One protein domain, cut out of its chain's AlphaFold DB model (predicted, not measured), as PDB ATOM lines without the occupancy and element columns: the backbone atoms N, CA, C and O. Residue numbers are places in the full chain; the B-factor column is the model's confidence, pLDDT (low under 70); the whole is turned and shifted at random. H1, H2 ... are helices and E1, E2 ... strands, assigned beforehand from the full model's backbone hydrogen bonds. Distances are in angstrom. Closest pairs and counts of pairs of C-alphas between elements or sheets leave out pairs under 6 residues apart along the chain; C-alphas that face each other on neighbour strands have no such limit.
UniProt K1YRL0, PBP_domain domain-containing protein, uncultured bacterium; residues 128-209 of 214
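What this domain is: This is residues 128 to 209 of the 214 residues of the protein "PBP_domain domain-containing protein" of uncultured bacterium (UniProt K1YRL0). A small parallel sheet of two strands, E1 and E2, has H5 packed along it on one side, while H2 meets E1 from the other side and H4 sits near E1's last residue. H1 and H3 lie toward the opposite end of the longest axis, and no helix touches another. The 82 printed residues hold five named helices and two named strands, in the order H1, H2, H3, E1, H4, E2, H5, and the class is mostly helix. The whole is compact, with a radius of gyration of the C-alphas of 13.0 A, and spans 38 by 28 by 20 A.

How they stand to each other: H1, residues 128 to 134, is apart from each of the other named elements. H2, residues 138 to 147, is close to but not clearly touching H3, residues 153 to 156; their closest C-alphas, of Lys 140 and Ile 156, are 7.5 A apart. The closest C-alphas of H2 and E1, residues 166 to 170, are those of Trp 145 and Val 167, 7.4 A apart. H4, residues 175 to 183, comes closest to E1 with the C-alphas of Ala 177 and Arg 170, 6.1 A apart. H2 and H4 are close but not clearly touching, with the C-alphas of Lys 138 and Phe 183 closest at 7.9 A. They run opposite ways at a steep tilt of 69 degrees, only just short of about perpendicular. E2, residues 194 to 196, is the parallel neighbour of E1, at 43 degrees between directions; N 169 and O 194 are within hydrogen-bond range at 2.9 A, and N 196 and O 169 at 2.8 A. E1, H4 and E2 form a strand-helix-strand unit, two parallel neighbour strands with a helix between, and its crossover is right-handed. H5, residues 198 to 208, has its closest C-alpha pair with E2 at Leu 202 and Val 196, 5.4 A apart, and with E1 at Gly 198 and Arg 170, 6.9 A apart. H4 and H5 are only just apart, at 8.3 A. Every O i to N i+4 pair is within hydrogen-bond range in H1, H4 and H5; H2 has 5 of 6, and H3 is too short for such a pair.

Where its parts are: H1 begins at C-alpha 128, (-49.070, -101.127, 30.926), and measures 9.9 A; H2 measures 12.6 A, H3 5.4 A, E1 13.7 A, H4 11.9 A and E2 6.4 A. H5 measures 15.7 A and ends at C-alpha 208, (-63.497, -102.977, 35.778).

The domain as a whole: The C-alphas of Gly 159 and Ala 173 are the farthest apart, at 38.0 A. The printed part has no cut and no long link. Its mean pLDDT is 95.6, and no printed residue is under 70.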
ATOM      1  N   ILE A 128     -48.722-102.190  31.887       95.31
ATOM      2  CA  ILE A 128     -49.070-101.127  30.926       95.31
ATOM      3  C   ILE A 128     -47.850-100.470  30.266       95.31
ATOM      4  O   ILE A 128     -47.862-100.213  29.064       95.31
ATOM      5  N   ASN A 129     -46.761-100.255  31.009       95.00
ATOM      6  CA  ASN A 129     -45.538 -99.671  30.452       95.00
ATOM      7  C   ASN A 129     -44.888-100.591  29.411       95.00
ATOM      8  O   ASN A 129     -44.434-100.124  28.366       95.00
ATOM      9  N   ASP A 130     -44.858-101.898  29.671       94.75
ATOM     10  CA  ASP A 130     -44.330-102.884  28.732       94.75
ATOM     11  C   ASP A 130     -45.251-103.021  27.510       94.75
ATOM     12  O   ASP A 130     -44.763-103.029  26.380       94.75
ATOM     13  N   ILE A 131     -46.573-103.025  27.712       95.06
ATOM     14  CA  ILE A 131     -47.572-103.044  26.633       95.06
ATOM     15  C   ILE A 131     -47.375-101.845  25.695       95.06
ATOM     16  O   ILE A 131     -47.287-102.028  24.482       95.06
ATOM     17  N   LEU A 132     -47.247-100.630  26.235       94.56
ATOM     18  CA  LEU A 132     -47.119 -99.406  25.435       94.56
ATOM     19  C   LEU A 132     -45.764 -99.268  24.729       94.56
ATOM     20  O   LEU A 132     -45.691 -98.653  23.668       94.56
ATOM     21  N   THR A 133     -44.687 -99.808  25.306       95.19
ATOM     22  CA  THR A 133     -43.332 -99.667  24.741       95.19
ATOM     23  C   THR A 133     -42.935-100.811  23.815       95.19
ATOM     24  O   THR A 133     -42.191-100.585  22.861       95.19
ATOM     25  N   LYS A 134     -43.410-102.034  24.079       94.38
ATOM     26  CA  LYS A 134     -43.027-103.251  23.342       94.38
ATOM     27  C   LYS A 134     -44.149-103.784  22.452       94.38
ATOM     28  O   LYS A 134     -43.857-104.414  21.438       94.38
ATOM     29  N   GLY A 135     -45.409-103.547  22.817       93.19
ATOM     30  CA  GLY A 135     -46.565-104.118  22.133       93.19
ATOM     31  C   GLY A 135     -46.630-105.647  22.218       93.19
ATOM     32  O   GLY A 135     -45.954-106.293  23.023       93.19
ATOM     33  N   MET A 136     -47.465-106.234  21.363       94.31
ATOM     34  CA  MET A 136     -47.661-107.679  21.233       94.31
ATOM     35  C   MET A 136     -47.733-108.069  19.757       94.31
ATOM     36  O   MET A 136     -48.202-107.293  18.924       94.31
ATOM     37  N   THR A 137     -47.257-109.270  19.430       96.69
ATOM     38  CA  THR A 137     -47.326-109.804  18.066       96.69
ATOM     39  C   THR A 137     -48.645-110.533  17.834       96.69
ATOM     40  O   THR A 137     -49.324-110.935  18.781       96.69
ATOM     41  N   LYS A 138     -48.990-110.744  16.559       97.69
ATOM     42  CA  LYS A 138     -50.162-111.531  16.155       97.69
ATOM     43  C   LYS A 138     -50.144-112.931  16.772       97.69
ATOM     44  O   LYS A 138     -51.177-113.396  17.228       97.69
ATOM     45  N   GLU A 139     -48.985-113.578  16.826       98.19
ATOM     46  CA  GLU A 139     -48.817-114.923  17.387       98.19
ATOM     47  C   GLU A 139     -49.205-114.949  18.865       98.19
ATOM     48  O   GLU A 139     -50.041-115.752  19.252       98.19
ATOM     49  N   LYS A 140     -48.729-113.982  19.662       97.81
ATOM     50  CA  LYS A 140     -49.123-113.875  21.073       97.81
ATOM     51  C   LYS A 140     -50.628-113.666  21.242       97.81
ATOM     52  O   LYS A 140     -51.217-114.207  22.167       97.81
ATOM     53  N   PHE A 141     -51.262-112.894  20.357       98.25
ATOM     54  CA  PHE A 141     -52.718-112.749  20.373       98.25
ATOM     55  C   PHE A 141     -53.436-114.059  20.018       98.25
ATOM     56  O   PHE A 141     -54.432-114.388  20.657       98.25
ATOM     57  N   LYS A 142     -52.924-114.842  19.058       98.44
ATOM     58  CA  LYS A 142     -53.457-116.183  18.757       98.44
ATOM     59  C   LYS A 142     -53.321-117.110  19.963       98.44
ATOM     60  O   LYS A 142     -54.267-117.830  20.272       98.44
ATOM     61  N   ASP A 143     -52.201-117.037  20.673       98.50
ATOM     62  CA  ASP A 143     -51.961-117.895  21.830       98.50
ATOM     63  C   ASP A 143     -52.879-117.574  23.018       98.50
ATOM     64  O   ASP A 143     -53.142-118.441  23.845       98.50
ATOM     65  N   ILE A 144     -53.411-116.351  23.079       98.44
ATOM     66  CA  ILE A 144     -54.378-115.921  24.099       98.44
ATOM     67  C   ILE A 144     -55.818-116.242  23.673       98.44
ATOM     68  O   ILE A 144     -56.570-116.840  24.437       98.44
ATOM     69  N   TRP A 145     -56.223-115.841  22.463       98.56
ATOM     70  CA  TRP A 145     -57.628-115.910  22.031       98.56
ATOM     71  C   TRP A 145     -58.012-117.187  21.290       98.56
ATOM     72  O   TRP A 145     -59.201-117.398  21.103       98.56
ATOM     73  N   ILE A 146     -57.068-118.012  20.831       98.44
ATOM     74  CA  ILE A 146     -57.377-119.202  20.018       98.44
ATOM     75  C   ILE A 146     -56.884-120.481  20.687       98.44
ATOM     76  O   ILE A 146     -57.680-121.382  20.932       98.44
ATOM     77  N   SER A 147     -55.580-120.593  20.970       98.12
ATOM     78  CA  SER A 147     -55.032-121.830  21.551       98.12
ATOM     79  C   SER A 147     -55.154-121.875  23.074       98.12
ATOM     80  O   SER A 147     -55.279-122.960  23.641       98.12
ATOM     81  N   GLY A 148     -55.137-120.714  23.737       97.69
ATOM     82  CA  GLY A 148     -55.110-120.619  25.197       97.69
ATOM     83  C   GLY A 148     -53.771-121.049  25.808       97.69
ATOM     84  O   GLY A 148     -53.720-121.391  26.985       97.69
ATOM     85  N   GLU A 149     -52.689-121.068  25.023       98.19
ATOM     86  CA  GLU A 149     -51.336-121.399  25.494       98.19
ATOM     87  C   GLU A 149     -50.723-120.287  26.363       98.19
ATOM     88  O   GLU A 149     -49.935-120.570  27.272       98.19
ATOM     89  N   ILE A 150     -51.096-119.026  26.112       98.00
ATOM     90  CA  ILE A 150     -50.733-117.892  26.967       98.00
ATOM     91  C   ILE A 150     -51.925-117.556  27.863       98.00
ATOM     92  O   ILE A 150     -52.931-117.015  27.408       98.00
ATOM     93  N   THR A 151     -51.773-117.827  29.157       97.81
ATOM     94  CA  THR A 151     -52.778-117.539  30.193       97.81
ATOM     95  C   THR A 151     -52.290-116.529  31.227       97.81
ATOM     96  O   THR A 151     -53.093-116.039  32.015       97.81
ATOM     97  N   LEU A 152     -50.993-116.202  31.236       97.75
ATOM     98  CA  LEU A 152     -50.365-115.291  32.192       97.75
ATOM     99  C   LEU A 152     -49.700-114.105  31.489       97.75
ATOM    100  O   LEU A 152     -48.961-114.262  30.516       97.75
ATOM    101  N   TRP A 153     -49.843-112.910  32.058       97.00
ATOM    102  CA  TRP A 153     -49.167-111.705  31.571       97.00
ATOM    103  C   TRP A 153     -47.633-111.820  31.620       97.00
ATOM    104  O   TRP A 153     -46.934-111.297  30.747       97.00
ATOM    105  N   SER A 154     -47.087-112.558  32.592       95.00
ATOM    106  CA  SER A 154     -45.644-112.813  32.720       95.00
ATOM    107  C   SER A 154     -45.054-113.656  31.584       95.00
ATOM    108  O   SER A 154     -43.863-113.528  31.298       95.00
ATOM    109  N   GLN A 155     -45.859-114.470  30.887       95.88
ATOM    110  CA  GLN A 155     -45.417-115.197  29.685       95.88
ATOM    111  C   GLN A 155     -45.173-114.239  28.507       95.88
ATOM    112  O   GLN A 155     -44.364-114.513  27.621       95.88
ATOM    113  N   ILE A 156     -45.848-113.085  28.505       94.44
ATOM    114  CA  ILE A 156     -45.715-112.050  27.477       94.44
ATOM    115  C   ILE A 156     -44.547-111.117  27.807       94.44
ATOM    116  O   ILE A 156     -43.764-110.782  26.907       94.44
ATOM    117  N   PHE A 157     -44.445-110.705  29.074       92.69
ATOM    118  CA  PHE A 157     -43.489-109.720  29.578       92.69
ATOM    119  C   PHE A 157     -42.664-110.307  30.735       92.69
ATOM    120  O   PHE A 157     -43.036-110.237  31.906       92.69
ATOM    121  N   ILE A 158     -41.519-110.895  30.380       86.69
ATOM    122  CA  ILE A 158     -40.617-111.595  31.305       86.69
ATOM    123  C   ILE A 158     -40.070-110.637  32.379       86.69
ATOM    124  O   ILE A 158     -39.689-109.507  32.072       86.69
ATOM    125  N   GLY A 159     -39.961-111.123  33.620       83.12
ATOM    126  CA  GLY A 159     -39.381-110.388  34.757       83.12
ATOM    127  C   GLY A 159     -40.404-109.659  35.633       83.12
ATOM    128  O   GLY A 159     -40.019-109.014  36.604       83.12
ATOM    129  N   GLN A 160     -41.687-109.786  35.307       85.75
ATOM    130  CA  GLN A 160     -42.815-109.287  36.088       85.75
ATOM    131  C   GLN A 160     -43.444-110.424  36.926       85.75
ATOM    132  O   GLN A 160     -43.206-111.596  36.617       85.75
ATOM    133  N   PRO A 161     -44.246-110.112  37.966       88.69
ATOM    134  CA  PRO A 161     -44.961-111.115  38.765       88.69
ATOM    135  C   PRO A 161     -45.831-112.048  37.913       88.69
ATOM    136  O   PRO A 161     -46.187-111.697  36.794       88.69
ATOM    137  N   GLU A 162     -46.196-113.223  38.418       93.88
ATOM    138  CA  GLU A 162     -47.197-114.071  37.757       93.88
ATOM    139  C   GLU A 162     -48.598-113.490  37.964       93.88
ATOM    140  O   GLU A 162     -48.964-113.131  39.083       93.88
ATOM    141  N   GLN A 163     -49.366-113.380  36.879       96.44
ATOM    142  CA  GLN A 163     -50.716-112.828  36.906       96.44
ATOM    143  C   GLN A 163     -51.538-113.362  35.735       96.44
ATOM    144  O   GLN A 163     -51.119-113.224  34.584       96.44
ATOM    145  N   ASP A 164     -52.713-113.913  36.034       97.62
ATOM    146  CA  ASP A 164     -53.673-114.399  35.040       97.62
ATOM    147  C   ASP A 164     -54.153-113.284  34.106       97.62
ATOM    148  O   ASP A 164     -54.308-112.128  34.519       97.62
ATOM    149  N   ILE A 165     -54.406-113.654  32.851       98.19
ATOM    150  CA  ILE A 165     -55.054-112.820  31.841       98.19
ATOM    151  C   ILE A 165     -56.544-113.148  31.833       98.19
ATOM    152  O   ILE A 165     -56.947-114.266  31.509       98.19
ATOM    153  N   ASN A 166     -57.373-112.146  32.107       98.56
ATOM    154  CA  ASN A 166     -58.816-112.274  31.950       98.56
ATOM    155  C   ASN A 166     -59.193-111.847  30.528       98.56
ATOM    156  O   ASN A 166     -59.187-110.662  30.196       98.56
ATOM    157  N   VAL A 167     -59.471-112.825  29.670       98.56
ATOM    158  CA  VAL A 167     -59.765-112.588  28.252       98.56
ATOM    159  C   VAL A 167     -61.258-112.341  28.062       98.56
ATOM    160  O   VAL A 167     -62.086-113.157  28.476       98.56
ATOM    161  N   TYR A 168     -61.600-111.244  27.397       98.62
ATOM    162  CA  TYR A 168     -62.954-110.895  26.992       98.62
ATOM    163  C   TYR A 168     -63.098-110.982  25.469       98.62
ATOM    164  O   TYR A 168     -62.159-110.781  24.701       98.62
ATOM    165  N   THR A 169     -64.308-111.314  25.034       97.75
ATOM    166  CA  THR A 169     -64.716-111.338  23.626       97.75
ATOM    167  C   THR A 169     -66.178-110.903  23.524       97.75
ATOM    168  O   THR A 169     -66.787-110.474  24.507       97.75
ATOM    169  N   ARG A 170     -66.776-110.992  22.338       95.62
ATOM    170  CA  ARG A 170     -68.155-110.570  22.080       95.62
ATOM    171  C   ARG A 170     -69.113-111.743  22.007       95.62
ATOM    172  O   ARG A 170     -68.872-112.697  21.277       95.62
ATOM    173  N   SER A 171     -70.223-111.643  22.739       92.94
ATOM    174  CA  SER A 171     -71.277-112.666  22.727       92.94
ATOM    175  C   SER A 171     -72.250-112.525  21.554       92.94
ATOM    176  O   SER A 171     -72.905-113.495  21.181       92.94
ATOM    177  N   ASP A 172     -72.355-111.335  20.957       89.50
ATOM    178  CA  ASP A 172     -73.176-111.076  19.778       89.50
ATOM    179  C   ASP A 172     -72.388-111.225  18.467       89.50
ATOM    180  O   ASP A 172     -71.212-110.865  18.385       89.50
ATOM    181  N   ALA A 173     -73.049-111.708  17.411       85.25
ATOM    182  CA  ALA A 173     -72.483-111.742  16.062       85.25
ATOM    183  C   ALA A 173     -72.230-110.309  15.559       85.25
ATOM    184  O   ALA A 173     -73.172-109.553  15.268       85.25
ATOM    185  N   CYS A 174     -70.959-109.915  15.473       88.31
ATOM    186  CA  CYS A 174     -70.584-108.523  15.260       88.31
ATOM    187  C   CYS A 174     -69.276-108.365  14.482       88.31
ATOM    188  O   CYS A 174     -68.374-109.194  14.536       88.31
ATOM    189  N   GLY A 175     -69.152-107.228  13.793       90.38
ATOM    190  CA  GLY A 175     -67.984-106.942  12.966       90.38
ATOM    191  C   GLY A 175     -66.667-106.839  13.729       90.38
ATOM    192  O   GLY A 175     -65.634-107.196  13.174       90.38
ATOM    193  N   ALA A 176     -66.687-106.387  14.987       93.25
ATOM    194  CA  ALA A 176     -65.467-106.227  15.776       93.25
ATOM    195  C   ALA A 176     -64.798-107.581  16.052       93.25
ATOM    196  O   ALA A 176     -63.635-107.779  15.706       93.25
ATOM    197  N   ALA A 177     -65.555-108.537  16.596       94.81
ATOM    198  CA  ALA A 177     -65.036-109.865  16.895       94.81
ATOM    199  C   ALA A 177     -64.757-110.687  15.629       94.81
ATOM    200  O   ALA A 177     -63.736-111.365  15.572       94.81
ATOM    201  N   GLU A 178     -65.581-110.571  14.582       93.44
ATOM    202  CA  GLU A 178     -65.279-111.194  13.286       93.44
ATOM    203  C   GLU A 178     -63.970-110.654  12.691       93.44
ATOM    204  O   GLU A 178     -63.110-111.430  12.286       93.44
ATOM    205  N   THR A 179     -63.769-109.333  12.687       94.81
ATOM    206  CA  THR A 179     -62.537-108.715  12.166       94.81
ATOM    207  C   THR A 179     -61.317-109.116  12.993       94.81
ATOM    208  O   THR A 179     -60.264-109.405  12.425       94.81
ATOM    209  N   TRP A 180     -61.454-109.167  14.321       97.25
ATOM    210  CA  TRP A 180     -60.392-109.630  15.211       97.25
ATOM    211  C   TRP A 180     -60.030-111.094  14.942       97.25
ATOM    212  O   TRP A 180     -58.863-111.410  14.725       97.25
ATOM    213  N   ALA A 181     -61.021-111.979  14.846       97.06
ATOM    214  CA  ALA A 181     -60.791-113.383  14.528       97.06
ATOM    215  C   ALA A 181     -60.138-113.574  13.153       97.06
ATOM    216  O   ALA A 181     -59.183-114.339  13.032       97.06
ATOM    217  N   LEU A 182     -60.579-112.826  12.135       95.88
ATOM    218  CA  LEU A 182     -59.967-112.843  10.805       95.88
ATOM    219  C   LEU A 182     -58.505-112.389  10.848       95.88
ATOM    220  O   LEU A 182     -57.654-113.008  10.209       95.88
ATOM    221  N   PHE A 183     -58.189-111.351  11.630       97.06
ATOM    222  CA  PHE A 183     -56.803-110.948  11.869       97.06
ATOM    223  C   PHE A 183     -55.981-112.086  12.489       97.06
ATOM    224  O   PHE A 183     -54.807-112.225  12.150       97.06
ATOM    225  N   LEU A 184     -56.594-112.938  13.312       98.00
ATOM    226  CA  LEU A 184     -55.997-114.126  13.933       98.00
ATOM    227  C   LEU A 184     -56.100-115.412  13.081       98.00
ATOM    228  O   LEU A 184     -55.766-116.494  13.570       98.00
ATOM    229  N   ASP A 185     -56.498-115.309  11.808       97.56
ATOM    230  CA  ASP A 185     -56.708-116.422  10.862       97.56
ATOM    231  C   ASP A 185     -57.789-117.437  11.293       97.56
ATOM    232  O   ASP A 185     -57.684-118.625  10.988       97.56
ATOM    233  N   ASN A 186     -58.813-116.984  12.016       97.69
ATOM    234  CA  ASN A 186     -59.891-117.807  12.574       97.69
ATOM    235  C   ASN A 186     -61.271-117.163  12.351       97.69
ATOM    236  O   ASN A 186     -61.396-116.141  11.668       97.69
ATOM    237  N   LYS A 187     -62.324-117.778  12.897       95.75
ATOM    238  CA  LYS A 187     -63.690-117.239  12.908       95.75
ATOM    239  C   LYS A 187     -64.068-116.743  14.297       95.75
ATOM    240  O   LYS A 187     -63.438-117.104  15.287       95.75
ATOM    241  N   GLN A 188     -65.102-115.906  14.371       94.69
ATOM    242  CA  GLN A 188     -65.555-115.340  15.644       94.69
ATOM    243  C   GLN A 188     -65.888-116.439  16.664       94.69
ATOM    244  O   GLN A 188     -65.581-116.281  17.842       94.69
ATOM    245  N   GLU A 189     -66.493-117.542  16.222       95.19
ATOM    246  CA  GLU A 189     -66.893-118.652  17.092       95.19
ATOM    247  C   GLU A 189     -65.701-119.408  17.699       95.19
ATOM    248  O   GLU A 189     -65.880-120.130  18.676       95.19
ATOM    249  N   ASP A 190     -64.503-119.229  17.136       97.50
ATOM    250  CA  ASP A 190     -63.264-119.839  17.622       97.50
ATOM    251  C   ASP A 190     -62.588-118.990  18.718       97.50
ATOM    252  O   ASP A 190     -61.640-119.450  19.352       97.50
ATOM    253  N   LEU A 191     -63.044-117.748  18.946       98.38
ATOM    254  CA  LEU A 191     -62.470-116.867  19.965       98.38
ATOM    255  C   LEU A 191     -62.801-117.366  21.377       98.38
ATOM    256  O   LEU A 191     -63.963-117.436  21.781       98.38
ATOM    257  N   LEU A 192     -61.755-117.623  22.157       98.25
ATOM    258  CA  LEU A 192     -61.813-117.890  23.587       98.25
ATOM    259  C   LEU A 192     -62.077-116.608  24.392       98.25
ATOM    260  O   LEU A 192     -61.902-115.484  23.914       98.25
ATOM    261  N   GLY A 193     -62.467-116.796  25.653       97.69
ATOM    262  CA  GLY A 193     -62.701-115.724  26.617       97.69
ATOM    263  C   GLY A 193     -64.164-115.570  27.030       97.69
ATOM    264  O   GLY A 193     -65.063-116.272  26.569       97.69
ATOM    265  N   THR A 194     -64.405-114.634  27.941       98.31
ATOM    266  CA  THR A 194     -65.743-114.314  28.442       98.31
ATOM    267  C   THR A 194     -66.478-113.452  27.420       98.31
ATOM    268  O   THR A 194     -66.074-112.323  27.141       98.31
ATOM    269  N   GLY A 195     -67.576-113.970  26.865       97.75
ATOM    270  CA  GLY A 195     -68.414-113.235  25.919       97.75
ATOM    271  C   GLY A 195     -69.221-112.125  26.595       97.75
ATOM    272  O   GLY A 195     -70.034-112.391  27.479       97.75
ATOM    273  N   VAL A 196     -69.048-110.888  26.133       97.75
ATOM    274  CA  VAL A 196     -69.764-109.699  26.610       97.75
ATOM    275  C   VAL A 196     -70.586-109.091  25.475       97.75
ATOM    276  O   VAL A 196     -70.179-109.098  24.314       97.75
ATOM    277  N   TYR A 197     -71.774-108.585  25.796       94.56
ATOM    278  CA  TYR A 197     -72.685-108.032  24.798       94.56
ATOM    279  C   TYR A 197     -72.342-106.575  24.460       94.56
ATOM    280  O   TYR A 197     -72.314-105.723  25.350       94.56
ATOM    281  N   GLY A 198     -72.172-106.275  23.168       92.38
ATOM    282  CA  GLY A 198     -71.972-104.909  22.671       92.38
ATOM    283  C   GLY A 198     -70.581-104.308  22.931       92.38
ATOM    284  O   GLY A 198     -69.884-104.687  23.872       92.38
ATOM    285  N   ASP A 199     -70.191-103.317  22.118       92.31
ATOM    286  CA  ASP A 199     -68.941-102.559  22.322       92.31
ATOM    287  C   ASP A 199     -68.896-101.896  23.718       92.31
ATOM    288  O   ASP A 199     -67.877-102.023  24.399       92.31
ATOM    289  N   PRO A 200     -69.982-101.248  24.211       93.69
ATOM    290  CA  PRO A 200     -69.956-100.611  25.527       93.69
ATOM    291  C   PRO A 200     -69.809-101.611  26.674       93.69
ATOM    292  O   PRO A 200     -69.148-101.308  27.663       93.69
ATOM    293  N   GLY A 201     -70.413-102.797  26.545       96.56
ATOM    294  CA  GLY A 201     -70.320-103.840  27.560       96.56
ATOM    295  C   GLY A 201     -68.901-104.388  27.668       96.56
ATOM    296  O   GLY A 201     -68.375-104.491  28.773       96.56
ATOM    297  N   LEU A 202     -68.264-104.694  26.530       97.50
ATOM    298  CA  LEU A 202     -66.880-105.174  26.507       97.50
ATOM    299  C   LEU A 202     -65.921-104.130  27.092       97.50
ATOM    300  O   LEU A 202     -65.098-104.464  27.942       97.50
ATOM    301  N   ALA A 203     -66.069-102.859  26.705       96.62
ATOM    302  CA  ALA A 203     -65.260-101.778  27.261       96.62
ATOM    303  C   ALA A 203     -65.439-101.644  28.784       96.62
ATOM    304  O   ALA A 203     -64.454-101.526  29.511       96.62
ATOM    305  N   ASP A 204     -66.676-101.699  29.285       98.00
ATOM    306  CA  ASP A 204     -66.975-101.629  30.721       98.00
ATOM    307  C   ASP A 204     -66.392-102.820  31.503       98.00
ATOM    308  O   ASP A 204     -65.849-102.631  32.593       98.00
ATOM    309  N   ALA A 205     -66.436-104.029  30.933       98.44
ATOM    310  CA  ALA A 205     -65.822-105.215  31.528       98.44
ATOM    311  C   ALA A 205     -64.301-105.046  31.684       98.44
ATOM    312  O   ALA A 205     -63.772-105.227  32.780       98.44
ATOM    313  N   VAL A 206     -63.612-104.595  30.629       98.38
ATOM    314  CA  VAL A 206     -62.160-104.344  30.662       98.38
ATOM    315  C   VAL A 206     -61.799-103.207  31.627       98.38
ATOM    316  O   VAL A 206     -60.820-103.303  32.366       98.38
ATOM    317  N   ILE A 207     -62.599-102.137  31.698       98.00
ATOM    318  CA  ILE A 207     -62.375-101.022  32.639       98.00
ATOM    319  C   ILE A 207     -62.453-101.480  34.103       98.00
ATOM    320  O   ILE A 207     -61.747-100.938  34.959       98.00
ATOM    321  N   LYS A 208     -63.303-102.461  34.414       98.12
ATOM    322  CA  LYS A 208     -63.497-102.977  35.778       98.12
ATOM    323  C   LYS A 208     -62.489-104.052  36.176       98.12
ATOM    324  O   LYS A 208     -62.391-104.372  37.359       98.12
ATOM    325  N   ASP A 209     -61.738-104.578  35.218       98.50
ATOM    326  CA  ASP A 209     -60.807-105.678  35.419       98.50
ATOM    327  C   ASP A 209     -59.370-105.235  35.137       98.50
ATOM    328  O   ASP A 209     -58.972-105.065  33.988       98.50
TER     329      ASP A 209